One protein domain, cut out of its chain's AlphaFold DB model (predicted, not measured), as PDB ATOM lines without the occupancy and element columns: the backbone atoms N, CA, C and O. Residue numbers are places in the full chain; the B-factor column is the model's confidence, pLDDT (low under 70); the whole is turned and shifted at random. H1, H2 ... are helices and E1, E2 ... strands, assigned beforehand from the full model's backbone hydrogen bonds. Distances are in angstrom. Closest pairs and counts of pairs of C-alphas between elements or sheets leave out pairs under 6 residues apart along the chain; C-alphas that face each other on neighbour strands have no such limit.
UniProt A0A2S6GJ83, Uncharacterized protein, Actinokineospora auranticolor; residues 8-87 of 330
ATOM      1  N   VAL A   8     124.872 210.579 249.384       86.38
ATOM      2  CA  VAL A   8     125.734 210.885 248.250       86.38
ATOM      3  C   VAL A   8     126.897 209.913 248.183       86.38
ATOM      4  O   VAL A   8     127.397 209.440 249.199       86.38
ATOM      5  N   ARG A   9     127.351 209.628 246.971       89.00
ATOM      6  CA  ARG A   9     128.635 209.002 246.705       89.00
ATOM      7  C   ARG A   9     129.678 210.104 246.552       89.00
ATOM      8  O   ARG A   9     129.540 210.968 245.690       89.00
ATOM      9  N   TYR A  10     130.698 210.068 247.393       90.62
ATOM     10  CA  TYR A  10     131.882 210.904 247.315       90.62
ATOM     11  C   TYR A  10     133.028 210.130 246.656       90.62
ATOM     12  O   TYR A  10     133.374 209.038 247.112       90.62
ATOM     13  N   ARG A  11     133.608 210.705 245.598       89.25
ATOM     14  CA  ARG A  11     134.674 210.120 244.778       89.25
ATOM     15  C   ARG A  11     135.763 211.168 244.499       89.25
ATOM     16  O   ARG A  11     135.656 211.909 243.529       89.25
ATOM     17  N   PRO A  12     136.805 211.266 245.337       80.00
ATOM     18  CA  PRO A  12     137.851 212.280 245.175       80.00
ATOM     19  C   PRO A  12     138.746 212.046 243.950       80.00
ATOM     20  O   PRO A  12     139.338 212.990 243.439       80.00
ATOM     21  N   ASP A  13     138.849 210.796 243.497       79.31
ATOM     22  CA  ASP A  13     139.651 210.369 242.351       79.31
ATOM     23  C   ASP A  13     138.866 209.294 241.573       79.31
ATOM     24  O   ASP A  13     138.344 208.361 242.197       79.31
ATOM     25  N   PRO A  14     138.779 209.366 240.231       69.44
ATOM     26  CA  PRO A  14     138.273 208.281 239.397       69.44
ATOM     27  C   PRO A  14     138.870 206.895 239.698       69.44
ATOM     28  O   PRO A  14     138.183 205.896 239.507       69.44
ATOM     29  N   ALA A  15     140.106 206.793 240.177       70.50
ATOM     30  CA  ALA A  15     140.738 205.520 240.532       70.50
ATOM     31  C   ALA A  15     140.608 205.147 242.025       70.50
ATOM     32  O   ALA A  15     140.980 204.038 242.412       70.50
ATOM     33  N   GLY A  16     140.099 206.054 242.865       71.50
ATOM     34  CA  GLY A  16     139.989 205.869 244.311       71.50
ATOM     35  C   GLY A  16     138.728 205.112 244.753       71.50
ATOM     36  O   GLY A  16     137.780 204.968 243.978       71.50
ATOM     37  N   PRO A  17     138.687 204.632 246.011       74.81
ATOM     38  CA  PRO A  17     137.497 204.001 246.564       74.81
ATOM     39  C   PRO A  17     136.376 205.025 246.782       74.81
ATOM     40  O   PRO A  17     136.583 206.087 247.375       74.81
ATOM     41  N   ASP A  18     135.171 204.665 246.347       83.69
ATOM     42  CA  ASP A  18     133.959 205.442 246.594       83.69
ATOM     43  C   ASP A  18     133.569 205.395 248.077       83.69
ATOM     44  O   ASP A  18     133.645 204.353 248.734       83.69
ATOM     45  N   ARG A  19     133.068 206.518 248.599       86.81
ATOM     46  CA  ARG A  19     132.493 206.605 249.947       86.81
ATOM     47  C   ARG A  19     131.029 207.004 249.857       86.81
ATOM     48  O   ARG A  19     130.694 207.927 249.126       86.81
ATOM     49  N   VAL A  20     130.153 206.343 250.608       86.88
ATOM     50  CA  VAL A  20     128.753 206.776 250.743       86.88
ATOM     51  C   VAL A  20     128.627 207.632 251.998       86.88
ATOM     52  O   VAL A  20     128.961 207.171 253.087       86.88
ATOM     53  N   LEU A  21     128.166 208.870 251.838       86.06
ATOM     54  CA  LEU A  21     127.994 209.855 252.905       86.06
ATOM     55  C   LEU A  21     126.518 210.232 253.040       86.06
ATOM     56  O   LEU A  21     125.829 210.383 252.034       86.06
ATOM     57  N   ASP A  22     126.045 210.443 254.265       85.88
ATOM     58  CA  ASP A  22     124.770 211.113 254.534       85.88
ATOM     59  C   ASP A  22     125.040 212.597 254.804       85.88
ATOM     60  O   ASP A  22     125.581 212.958 255.851       85.88
ATOM     61  N   LEU A  23     124.668 213.468 253.863       84.12
ATOM     62  CA  LEU A  23     124.918 214.906 253.974       84.12
ATOM     63  C   LEU A  23     124.220 215.562 255.174       84.12
ATOM     64  O   LEU A  23     124.696 216.590 255.658       84.12
ATOM     65  N   ALA A  24     123.144 214.966 255.691       78.19
ATOM     66  CA  ALA A  24     122.465 215.468 256.881       78.19
ATOM     67  C   ALA A  24     123.180 215.091 258.191       78.19
ATOM     68  O   ALA A  24     122.846 215.640 259.242       78.19
ATOM     69  N   ARG A  25     124.132 214.147 258.157       71.88
ATOM     70  CA  ARG A  25     124.760 213.546 259.348       71.88
ATOM     71  C   ARG A  25     126.265 213.323 259.161       71.88
ATOM     72  O   ARG A  25     126.788 212.268 259.512       71.88
ATOM     73  N   LEU A  26     126.984 214.307 258.619       76.06
ATOM     74  CA  LEU A  26     128.420 214.159 258.361       76.06
ATOM     75  C   LEU A  26     129.240 214.158 259.661       76.06
ATOM     76  O   LEU A  26     129.066 215.033 260.511       76.06
ATOM     77  N   GLY A  27     130.189 213.228 259.798       67.81
ATOM     78  CA  GLY A  27     131.230 213.309 260.830       67.81
ATOM     79  C   GLY A  27     132.086 214.575 260.669       67.81
ATOM     80  O   GLY A  27     132.068 215.208 259.619       67.81
ATOM     81  N   GLY A  28     132.856 214.968 261.691       66.06
ATOM     82  CA  GLY A  28     133.619 216.230 261.663       66.06
ATOM     83  C   GLY A  28     134.621 216.336 260.504       66.06
ATOM     84  O   GLY A  28     134.750 217.397 259.890       66.06
ATOM     85  N   ASP A  29     135.293 215.234 260.166       70.88
ATOM     86  CA  ASP A  29     136.224 215.183 259.032       70.88
ATOM     87  C   ASP A  29     135.485 215.229 257.696       70.88
ATOM     88  O   ASP A  29     135.855 216.008 256.822       70.88
ATOM     89  N   ASP A  30     134.384 214.488 257.568       82.12
ATOM     90  CA  ASP A  30     133.569 214.472 256.351       82.12
ATOM     91  C   ASP A  30     132.813 215.783 256.128       82.12
ATOM     92  O   ASP A  30     132.627 216.207 254.992       82.12
ATOM     93  N   PHE A  31     132.421 216.477 257.193       81.00
ATOM     94  CA  PHE A  31     131.839 217.805 257.087       81.00
ATOM     95  C   PHE A  31     132.866 218.804 256.570       81.00
ATOM     96  O   PHE A  31     132.575 219.526 255.620       81.00
ATOM     97  N   ARG A  32     134.080 218.828 257.138       78.44
ATOM     98  CA  ARG A  32     135.172 219.690 256.649       78.44
ATOM     99  C   ARG A  32     135.555 219.358 255.213       78.44
ATOM    100  O   ARG A  32     135.763 220.267 254.419       78.44
ATOM    101  N   LEU A  33     135.594 218.071 254.877       87.38
ATOM    102  CA  LEU A  33     135.823 217.579 253.525       87.38
ATOM    103  C   LEU A  33     134.766 218.124 252.559       87.38
ATOM    104  O   LEU A  33     135.115 218.814 251.612       87.38
ATOM    105  N   VAL A  34     133.480 217.855 252.815       88.00
ATOM    106  CA  VAL A  34     132.377 218.231 251.920       88.00
ATOM    107  C   VAL A  34     132.219 219.749 251.839       88.00
ATOM    108  O   VAL A  34     132.091 220.286 250.745       88.00
ATOM    109  N   THR A  35     132.267 220.471 252.958       85.75
ATOM    110  CA  THR A  35     132.180 221.945 252.949       85.75
ATOM    111  C   THR A  35     133.404 222.599 252.323       85.75
ATOM    112  O   THR A  35     133.269 223.621 251.656       85.75
ATOM    113  N   GLY A  36     134.580 221.976 252.432       85.81
ATOM    114  CA  GLY A  36     135.788 222.389 251.724       85.81
ATOM    115  C   GLY A  36     135.639 222.352 250.201       85.81
ATOM    116  O   GLY A  36     136.278 223.146 249.523       85.81
ATOM    117  N   LEU A  37     134.745 221.514 249.660       89.81
ATOM    118  CA  LEU A  37     134.433 221.467 248.225       89.81
ATOM    119  C   LEU A  37     133.605 222.668 247.744       89.81
ATOM    120  O   LEU A  37     133.367 222.799 246.537       89.81
ATOM    121  N   ALA A  38     133.136 223.534 248.650       86.38
ATOM    122  CA  ALA A  38     132.356 224.707 248.286       86.38
ATOM    123  C   ALA A  38     133.119 225.554 247.261       86.38
ATOM    124  O   ALA A  38     134.257 225.966 247.482       86.38
ATOM    125  N   ARG A  39     132.469 225.808 246.116       81.94
ATOM    126  CA  ARG A  39     133.028 226.549 244.964       81.94
ATOM    127  C   ARG A  39     134.233 225.893 244.270       81.94
ATOM    128  O   ARG A  39     134.805 226.511 243.376       81.94
ATOM    129  N   GLN A  40     134.618 224.675 244.653       87.94
ATOM    130  CA  GLN A  40     135.721 223.941 244.020       87.94
ATOM    131  C   GLN A  40     135.234 223.023 242.899       87.94
ATOM    132  O   GLN A  40     135.928 222.870 241.898       87.94
ATOM    133  N   LEU A  41     134.036 222.454 243.052       89.38
ATOM    134  CA  LEU A  41     133.463 221.522 242.083       89.38
ATOM    135  C   LEU A  41     132.884 222.244 240.867       89.38
ATOM    136  O   LEU A  41     132.162 223.237 240.990       89.38
ATOM    137  N   ARG A  42     133.153 221.688 239.690       88.94
ATOM    138  CA  ARG A  42     132.575 222.047 238.398       88.94
ATOM    139  C   ARG A  42     131.784 220.863 237.857       88.94
ATOM    140  O   ARG A  42     132.024 219.714 238.212       88.94
ATOM    141  N   ARG A  43     130.835 221.151 236.966       87.38
ATOM    142  CA  ARG A  43     130.082 220.106 236.272       87.38
ATOM    143  C   ARG A  43     131.047 219.221 235.478       87.38
ATOM    144  O   ARG A  43     131.830 219.742 234.686       87.38
ATOM    145  N   GLY A  44     130.930 217.908 235.644       86.62
ATOM    146  CA  GLY A  44     131.778 216.898 235.018       86.62
ATOM    147  C   GLY A  44     132.902 216.365 235.910       86.62
ATOM    148  O   GLY A  44     133.506 215.359 235.537       86.62
ATOM    149  N   ASP A  45     133.150 216.965 237.079       87.94
ATOM    150  CA  ASP A  45     134.166 216.492 238.031       87.94
ATOM    151  C   ASP A  45     133.767 215.147 238.662       87.94
ATOM    152  O   ASP A  45     134.618 214.332 239.015       87.94
ATOM    153  N   ARG A  46     132.458 214.895 238.790       87.31
ATOM    154  CA  ARG A  46     131.844 213.664 239.321       87.31
ATOM    155  C   ARG A  46     132.323 213.274 240.723       87.31
ATOM    156  O   ARG A  46     132.298 212.097 241.082       87.31
ATOM    157  N   VAL A  47     132.702 214.271 241.523       90.38
ATOM    158  CA  VAL A  47     133.224 214.081 242.884       90.38
ATOM    159  C   VAL A  47     132.121 213.842 243.910       90.38
ATOM    160  O   VAL A  47     132.323 213.085 244.856       90.38
ATOM    161  N   LEU A  48     130.951 214.462 243.749       89.94
ATOM    162  CA  LEU A  48     129.826 214.323 244.671       89.94
ATOM    163  C   LEU A  48     128.563 213.971 243.881       89.94
ATOM    164  O   LEU A  48     128.083 214.776 243.088       89.94
ATOM    165  N   LEU A  49     128.035 212.764 244.075       89.38
ATOM    166  CA  LEU A  49     126.916 212.228 243.297       89.38
ATOM    167  C   LEU A  49     125.753 211.843 244.217       89.38
ATOM    168  O   LEU A  49     125.893 210.997 245.093       89.38
ATOM    169  N   CYS A  50     124.583 212.428 244.007       87.31
ATOM    170  CA  CYS A  50     123.330 212.061 244.657       87.31
ATOM    171  C   CYS A  50     122.946 210.620 244.298       87.31
ATOM    172  O   CYS A  50     122.627 210.344 243.144       87.31
ATOM    173  N   LEU A  51     122.905 209.702 245.269       82.00
ATOM    174  CA  LEU A  51     122.587 208.290 244.998       82.00
ATOM    175  C   LEU A  51     121.192 208.057 244.371       82.00
ATOM    176  O   LEU A  51     121.081 207.211 243.484       82.00
ATOM    177  N   PRO A  52     120.128 208.786 244.758       69.75
ATOM    178  CA  PRO A  52     118.852 208.752 244.037       69.75
ATOM    179  C   PRO A  52     118.924 209.245 242.585       69.75
ATOM    180  O   PRO A  52     118.243 208.687 241.727       69.75
ATOM    181  N   GLY A  53     119.723 210.287 242.320       57.47
ATOM    182  CA  GLY A  53     119.843 210.936 241.006       57.47
ATOM    183  C   GLY A  53     120.850 210.266 240.064       57.47
ATOM    184  O   GLY A  53     120.775 210.435 238.852       57.47
ATOM    185  N   ASP A  54     121.760 209.444 240.593       54.34
ATOM    186  CA  ASP A  54     122.798 208.738 239.821       54.34
ATOM    187  C   ASP A  54     122.208 207.731 238.810       54.34
ATOM    188  O   ASP A  54     122.871 207.328 237.860       54.34
ATOM    189  N   ARG A  55     120.923 207.362 238.950       55.00
ATOM    190  CA  ARG A  55     120.216 206.478 238.004       55.00
ATOM    191  C   ARG A  55     119.955 207.114 236.635       55.00
ATOM    192  O   ARG A  55     119.743 206.374 235.680       55.00
ATOM    193  N   THR A  56     119.953 208.443 236.533       55.75
ATOM    194  CA  THR A  56     119.700 209.163 235.272       55.75
ATOM    195  C   THR A  56     120.957 209.802 234.682       55.75
ATOM    196  O   THR A  56     120.887 210.371 233.601       55.75
ATOM    197  N   GLY A  57     122.108 209.701 235.359       60.03
ATOM    198  CA  GLY A  57     123.350 210.374 234.954       60.03
ATOM    199  C   GLY A  57     123.437 211.851 235.364       60.03
ATOM    200  O   GLY A  57     124.509 212.437 235.249       60.03
ATOM    201  N   ASP A  58     122.361 212.414 235.926       64.81
ATOM    202  CA  ASP A  58     122.241 213.826 236.329       64.81
ATOM    203  C   ASP A  58     122.260 214.006 237.858       64.81
ATOM    204  O   ASP A  58     121.646 214.913 238.412       64.81
ATOM    205  N   GLY A  59     122.953 213.111 238.567       79.50
ATOM    206  CA  GLY A  59     123.059 213.140 240.027       79.50
ATOM    207  C   GLY A  59     124.174 214.033 240.571       79.50
ATOM    208  O   GLY A  59     124.427 213.993 241.768       79.50
ATOM    209  N   GLU A  60     124.896 214.772 239.730       88.69
ATOM    210  CA  GLU A  60     126.083 215.513 240.161       88.69
ATOM    211  C   GLU A  60     125.735 216.745 241.001       88.69
ATOM    212  O   GLU A  60     124.906 217.576 240.621       88.69
ATOM    213  N   LEU A  61     126.415 216.867 242.140       89.06
ATOM    214  CA  LEU A  61     126.196 217.899 243.139       89.06
ATOM    215  C   LEU A  61     127.401 218.837 243.247       89.06
ATOM    216  O   LEU A  61     128.551 218.406 243.170       89.06
ATOM    217  N   TYR A  62     127.136 220.106 243.548       90.94
ATOM    218  CA  TYR A  62     128.122 221.036 244.095       90.94
ATOM    219  C   TYR A  62     127.682 221.549 245.456       90.94
ATOM    220  O   TYR A  62     126.495 221.561 245.781       90.94
ATOM    221  N   VAL A  63     128.649 221.980 246.262       90.81
ATOM    222  CA  VAL A  63     128.375 222.554 247.580       90.81
ATOM    223  C   VAL A  63     128.274 224.069 247.458       90.81
ATOM    224  O   VAL A  63     129.176 224.733 246.943       90.81
ATOM    225  N   GLN A  64     127.150 224.601 247.922       88.88
ATOM    226  CA  GLN A  64     126.820 226.015 247.922       88.88
ATOM    227  C   GLN A  64     126.711 226.528 249.360       88.88
ATOM    228  O   GLN A  64     126.104 225.888 250.223       88.88
ATOM    229  N   ASP A  65     127.272 227.712 249.596       82.44
ATOM    230  CA  ASP A  65     127.055 228.462 250.831       82.44
ATOM    231  C   ASP A  65     125.645 229.054 250.829       82.44
ATOM    232  O   ASP A  65     125.218 229.674 249.853       82.44
ATOM    233  N   HIS A  66     124.926 228.903 251.933       75.56
ATOM    234  CA  HIS A  66     123.616 229.499 252.140       75.56
ATOM    235  C   HIS A  66     123.589 230.233 253.484       75.56
ATOM    236  O   HIS A  66     124.353 229.935 254.403       75.56
ATOM    237  N   VAL A  67     122.673 231.191 253.640       60.31
ATOM    238  CA  VAL A  67     122.411 231.805 254.947       60.31
ATOM    239  C   VAL A  67     122.005 230.694 255.924       60.31
ATOM    240  O   VAL A  67     120.982 230.040 255.722       60.31
ATOM    241  N   GLY A  68     122.836 230.447 256.939       65.19
ATOM    242  CA  GLY A  68     122.617 229.402 257.943       65.19
ATOM    243  C   GLY A  68     123.302 228.051 257.690       65.19
ATOM    244  O   GLY A  68     123.070 227.137 258.476       65.19
ATOM    245  N   GLY A  69     124.141 227.891 256.656       80.38
ATOM    246  CA  GLY A  69     124.953 226.676 256.490       80.38
ATOM    247  C   GLY A  69     125.365 226.369 255.051       80.38
ATOM    248  O   GLY A  69     125.388 227.247 254.195       80.38
ATOM    249  N   HIS A  70     125.668 225.102 254.774       84.19
ATOM    250  CA  HIS A  70     126.007 224.627 253.432       84.19
ATOM    251  C   HIS A  70     124.905 223.714 252.891       84.19
ATOM    252  O   HIS A  70     124.200 223.033 253.643       84.19
ATOM    253  N   ARG A  71     124.745 223.683 251.570       86.88
ATOM    254  CA  ARG A  71     123.821 222.774 250.882       86.88
ATOM    255  C   ARG A  71     124.514 222.154 249.683       86.88
ATOM    256  O   ARG A  71     125.247 222.841 248.982       86.88
ATOM    257  N   ALA A  72     124.272 220.875 249.435       88.69
ATOM    258  CA  ALA A  72     124.672 220.233 248.198       88.69
ATOM    259  C   ALA A  72     123.506 220.313 247.220       88.69
ATOM    260  O   ALA A  72     122.399 219.855 247.502       88.69
ATOM    261  N   VAL A  73     123.743 220.929 246.079       87.88
ATOM    262  CA  VAL A  73     122.733 221.250 245.075       87.88
ATOM    263  C   VAL A  73     123.116 220.594 243.763       87.88
ATOM    264  O   VAL A  73     124.295 220.500 243.432       87.88
ATOM    265  N   HIS A  74     122.120 220.103 243.028       88.00
ATOM    266  CA  HIS A  74     122.351 219.497 241.719       88.00
ATOM    267  C   HIS A  74     122.794 220.561 240.715       88.00
ATOM    268  O   HIS A  74     122.265 221.673 240.712       88.00
ATOM    269  N   PHE A  75     123.753 220.219 239.851       85.44
ATOM    270  CA  PHE A  75     124.123 221.073 238.714       85.44
ATOM    271  C   PHE A  75     122.985 221.197 237.694       85.44
ATOM    272  O   PHE A  75     122.872 222.228 237.030       85.44
ATOM    273  N   ASP A  76     122.148 220.164 237.564       76.56
ATOM    274  CA  ASP A  76     120.900 220.244 236.813       76.56
ATOM    275  C   ASP A  76     119.759 220.640 237.759       76.56
ATOM    276  O   ASP A  76     119.278 219.850 238.570       76.56
ATOM    277  N   HIS A  77     119.318 221.893 237.653       61.06
ATOM    278  CA  HIS A  77     118.246 222.475 238.467       61.06
ATOM    279  C   HIS A  77     116.872 221.802 238.276       61.06
ATOM    280  O   HIS A  77     115.898 222.203 238.907       61.06
ATOM    281  N   ARG A  78     116.754 220.804 237.391       57.66
ATOM    282  CA  ARG A  78     115.476 220.176 237.032       57.66
ATOM    283  C   ARG A  78     115.024 219.062 237.968       57.66
ATOM    284  O   ARG A  78     113.840 218.735 237.944       57.66
ATOM    285  N   THR A  79     115.914 218.453 238.754       54.53
ATOM    286  CA  THR A  79     115.598 217.159 239.384       54.53
ATOM    287  C   THR A  79     115.204 217.223 240.856       54.53
ATOM    288  O   THR A  79     114.320 216.460 241.228       54.53
ATOM    289  N   HIS A  80     115.718 218.129 241.698       56.19
ATOM    290  CA  HIS A  80     115.295 218.214 243.111       56.19
ATOM    291  C   HIS A  80     115.576 219.593 243.742       56.19
ATOM    292  O   HIS A  80     116.686 219.850 244.213       56.19
ATOM    293  N   GLU A  81     114.562 220.458 243.845       57.91
ATOM    294  CA  GLU A  81     114.602 221.595 244.773       57.91
ATOM    295  C   GLU A  81     113.913 221.251 246.106       57.91
ATOM    296  O   GLU A  81     112.887 220.567 246.109       57.91
ATOM    297  N   PRO A  82     114.469 221.698 247.248       65.56
ATOM    298  CA  PRO A  82     115.541 222.675 247.393       65.56
ATOM    299  C   PRO A  82     116.800 222.016 247.984       65.56
ATOM    300  O   PRO A  82     116.998 222.131 249.188       65.56
ATOM    301  N   GLY A  83     117.639 221.346 247.181       72.06
ATOM    302  CA  GLY A  83     118.964 220.840 247.590       72.06
ATOM    303  C   GLY A  83     119.003 219.902 248.812       72.06
ATOM    304  O   GLY A  83     118.008 219.648 249.487       72.06
ATOM    305  N   HIS A  84     120.192 219.394 249.122       82.62
ATOM    306  CA  HIS A  84     120.450 218.555 250.291       82.62
ATOM    307  C   HIS A  84     121.153 219.383 251.366       82.62
ATOM    308  O   HIS A  84     122.198 219.967 251.072       82.62
ATOM    309  N   PRO A  85     120.631 219.481 252.598       81.19
ATOM    310  CA  PRO A  85     121.355 220.152 253.670       81.19
ATOM    311  C   PRO A  85     122.683 219.430 253.925       81.19
ATOM    312  O   PRO A  85     122.698 218.218 254.109       81.19
ATOM    313  N   VAL A  86     123.785 220.182 253.940       74.88
ATOM    314  CA  VAL A  86     125.102 219.698 254.366       74.88
ATOM    315  C   VAL A  86     125.276 220.171 255.791       74.88
ATOM    316  O   VAL A  86     125.547 221.343 256.051       74.88
ATOM    317  N   SER A  87     125.050 219.264 256.726       65.44
ATOM    318  CA  SER A  87     125.130 219.565 258.145       65.44
ATOM    319  C   SER A  87     126.220 218.722 258.767       65.44
ATOM    320  O   SER A  87     126.269 217.503 258.588       65.44
TER     321      SER A  87
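AT A GLANCE: This is residues 8 to 87 of the 330 residues of an uncharacterized protein of Actinokineospora auranticolor (UniProt A0A2S6GJ83). Two small three-stranded sheets, E4 E5 E6 and E2 E1 E3, make a sandwich, only partly face to face and with their strands crossed. One short helix, H1, packs across E5 and grazes the other sheet. The printed part has 80 residues, with one named helix and six named strands that follow each other along the chain as E1 E2 H1 E3 E4 E5 E6; both sheets are antiparallel. The class is mixed, helices and strands, with 34 residues in named elements, under half. The whole is compact, with a radius of gyration of the C-alphas of 11.5 A and spans of 30 by 29 by 20 A.

IN THESE COORDINATES: E4 is residues 61 to 66, 14.9 A long; E5 is 69 to 74, 16.6 A; E6 is 84 to 86. E1, residues 8 to 10, begins at C-alpha 8 (125.734, 210.885, 248.250). E2 is 19 to 22, E3 48 to 50, and H1 28 to 36, 11.9 A. E6 ends at C-alpha 86 (125.102, 219.698, 254.366).

HOW THE PARTS SIT: E4, E5 and E6 form a meander, each strand the antiparallel neighbour of the one before, with N 64 and O 71 at 2.8 A and N 72 and O 84 at 2.8 A. H1 is on this sheet at a height of 10.1 A, across the strands at 68 degrees to E5 on the local plane. In the other sheet, E1 is the inner strand, with N 8 and O 21 at 2.8 A and N 9 and O 49 at 2.7 A. E2, H1 and E3 form a split strand-helix-strand unit, two strands running the same way with E1 between them, its crossover right-handed. The strands of the two sheets stand at 83 degrees; the closest C-alphas of E3 and E4, Leu 48 and Leu 61, are 5.3 A apart. In H1 every O i to N i+4 pair is within hydrogen-bond range.

THE WHOLE: The C-alphas of Ala 15 and Val 67, the two farthest apart, are 35.1 A apart. The printed part has no cut. The link H1 to E3, 11 residues, is long. Confidence is under 70 for 19 residues, among them 52 to 58 and 77 to 82.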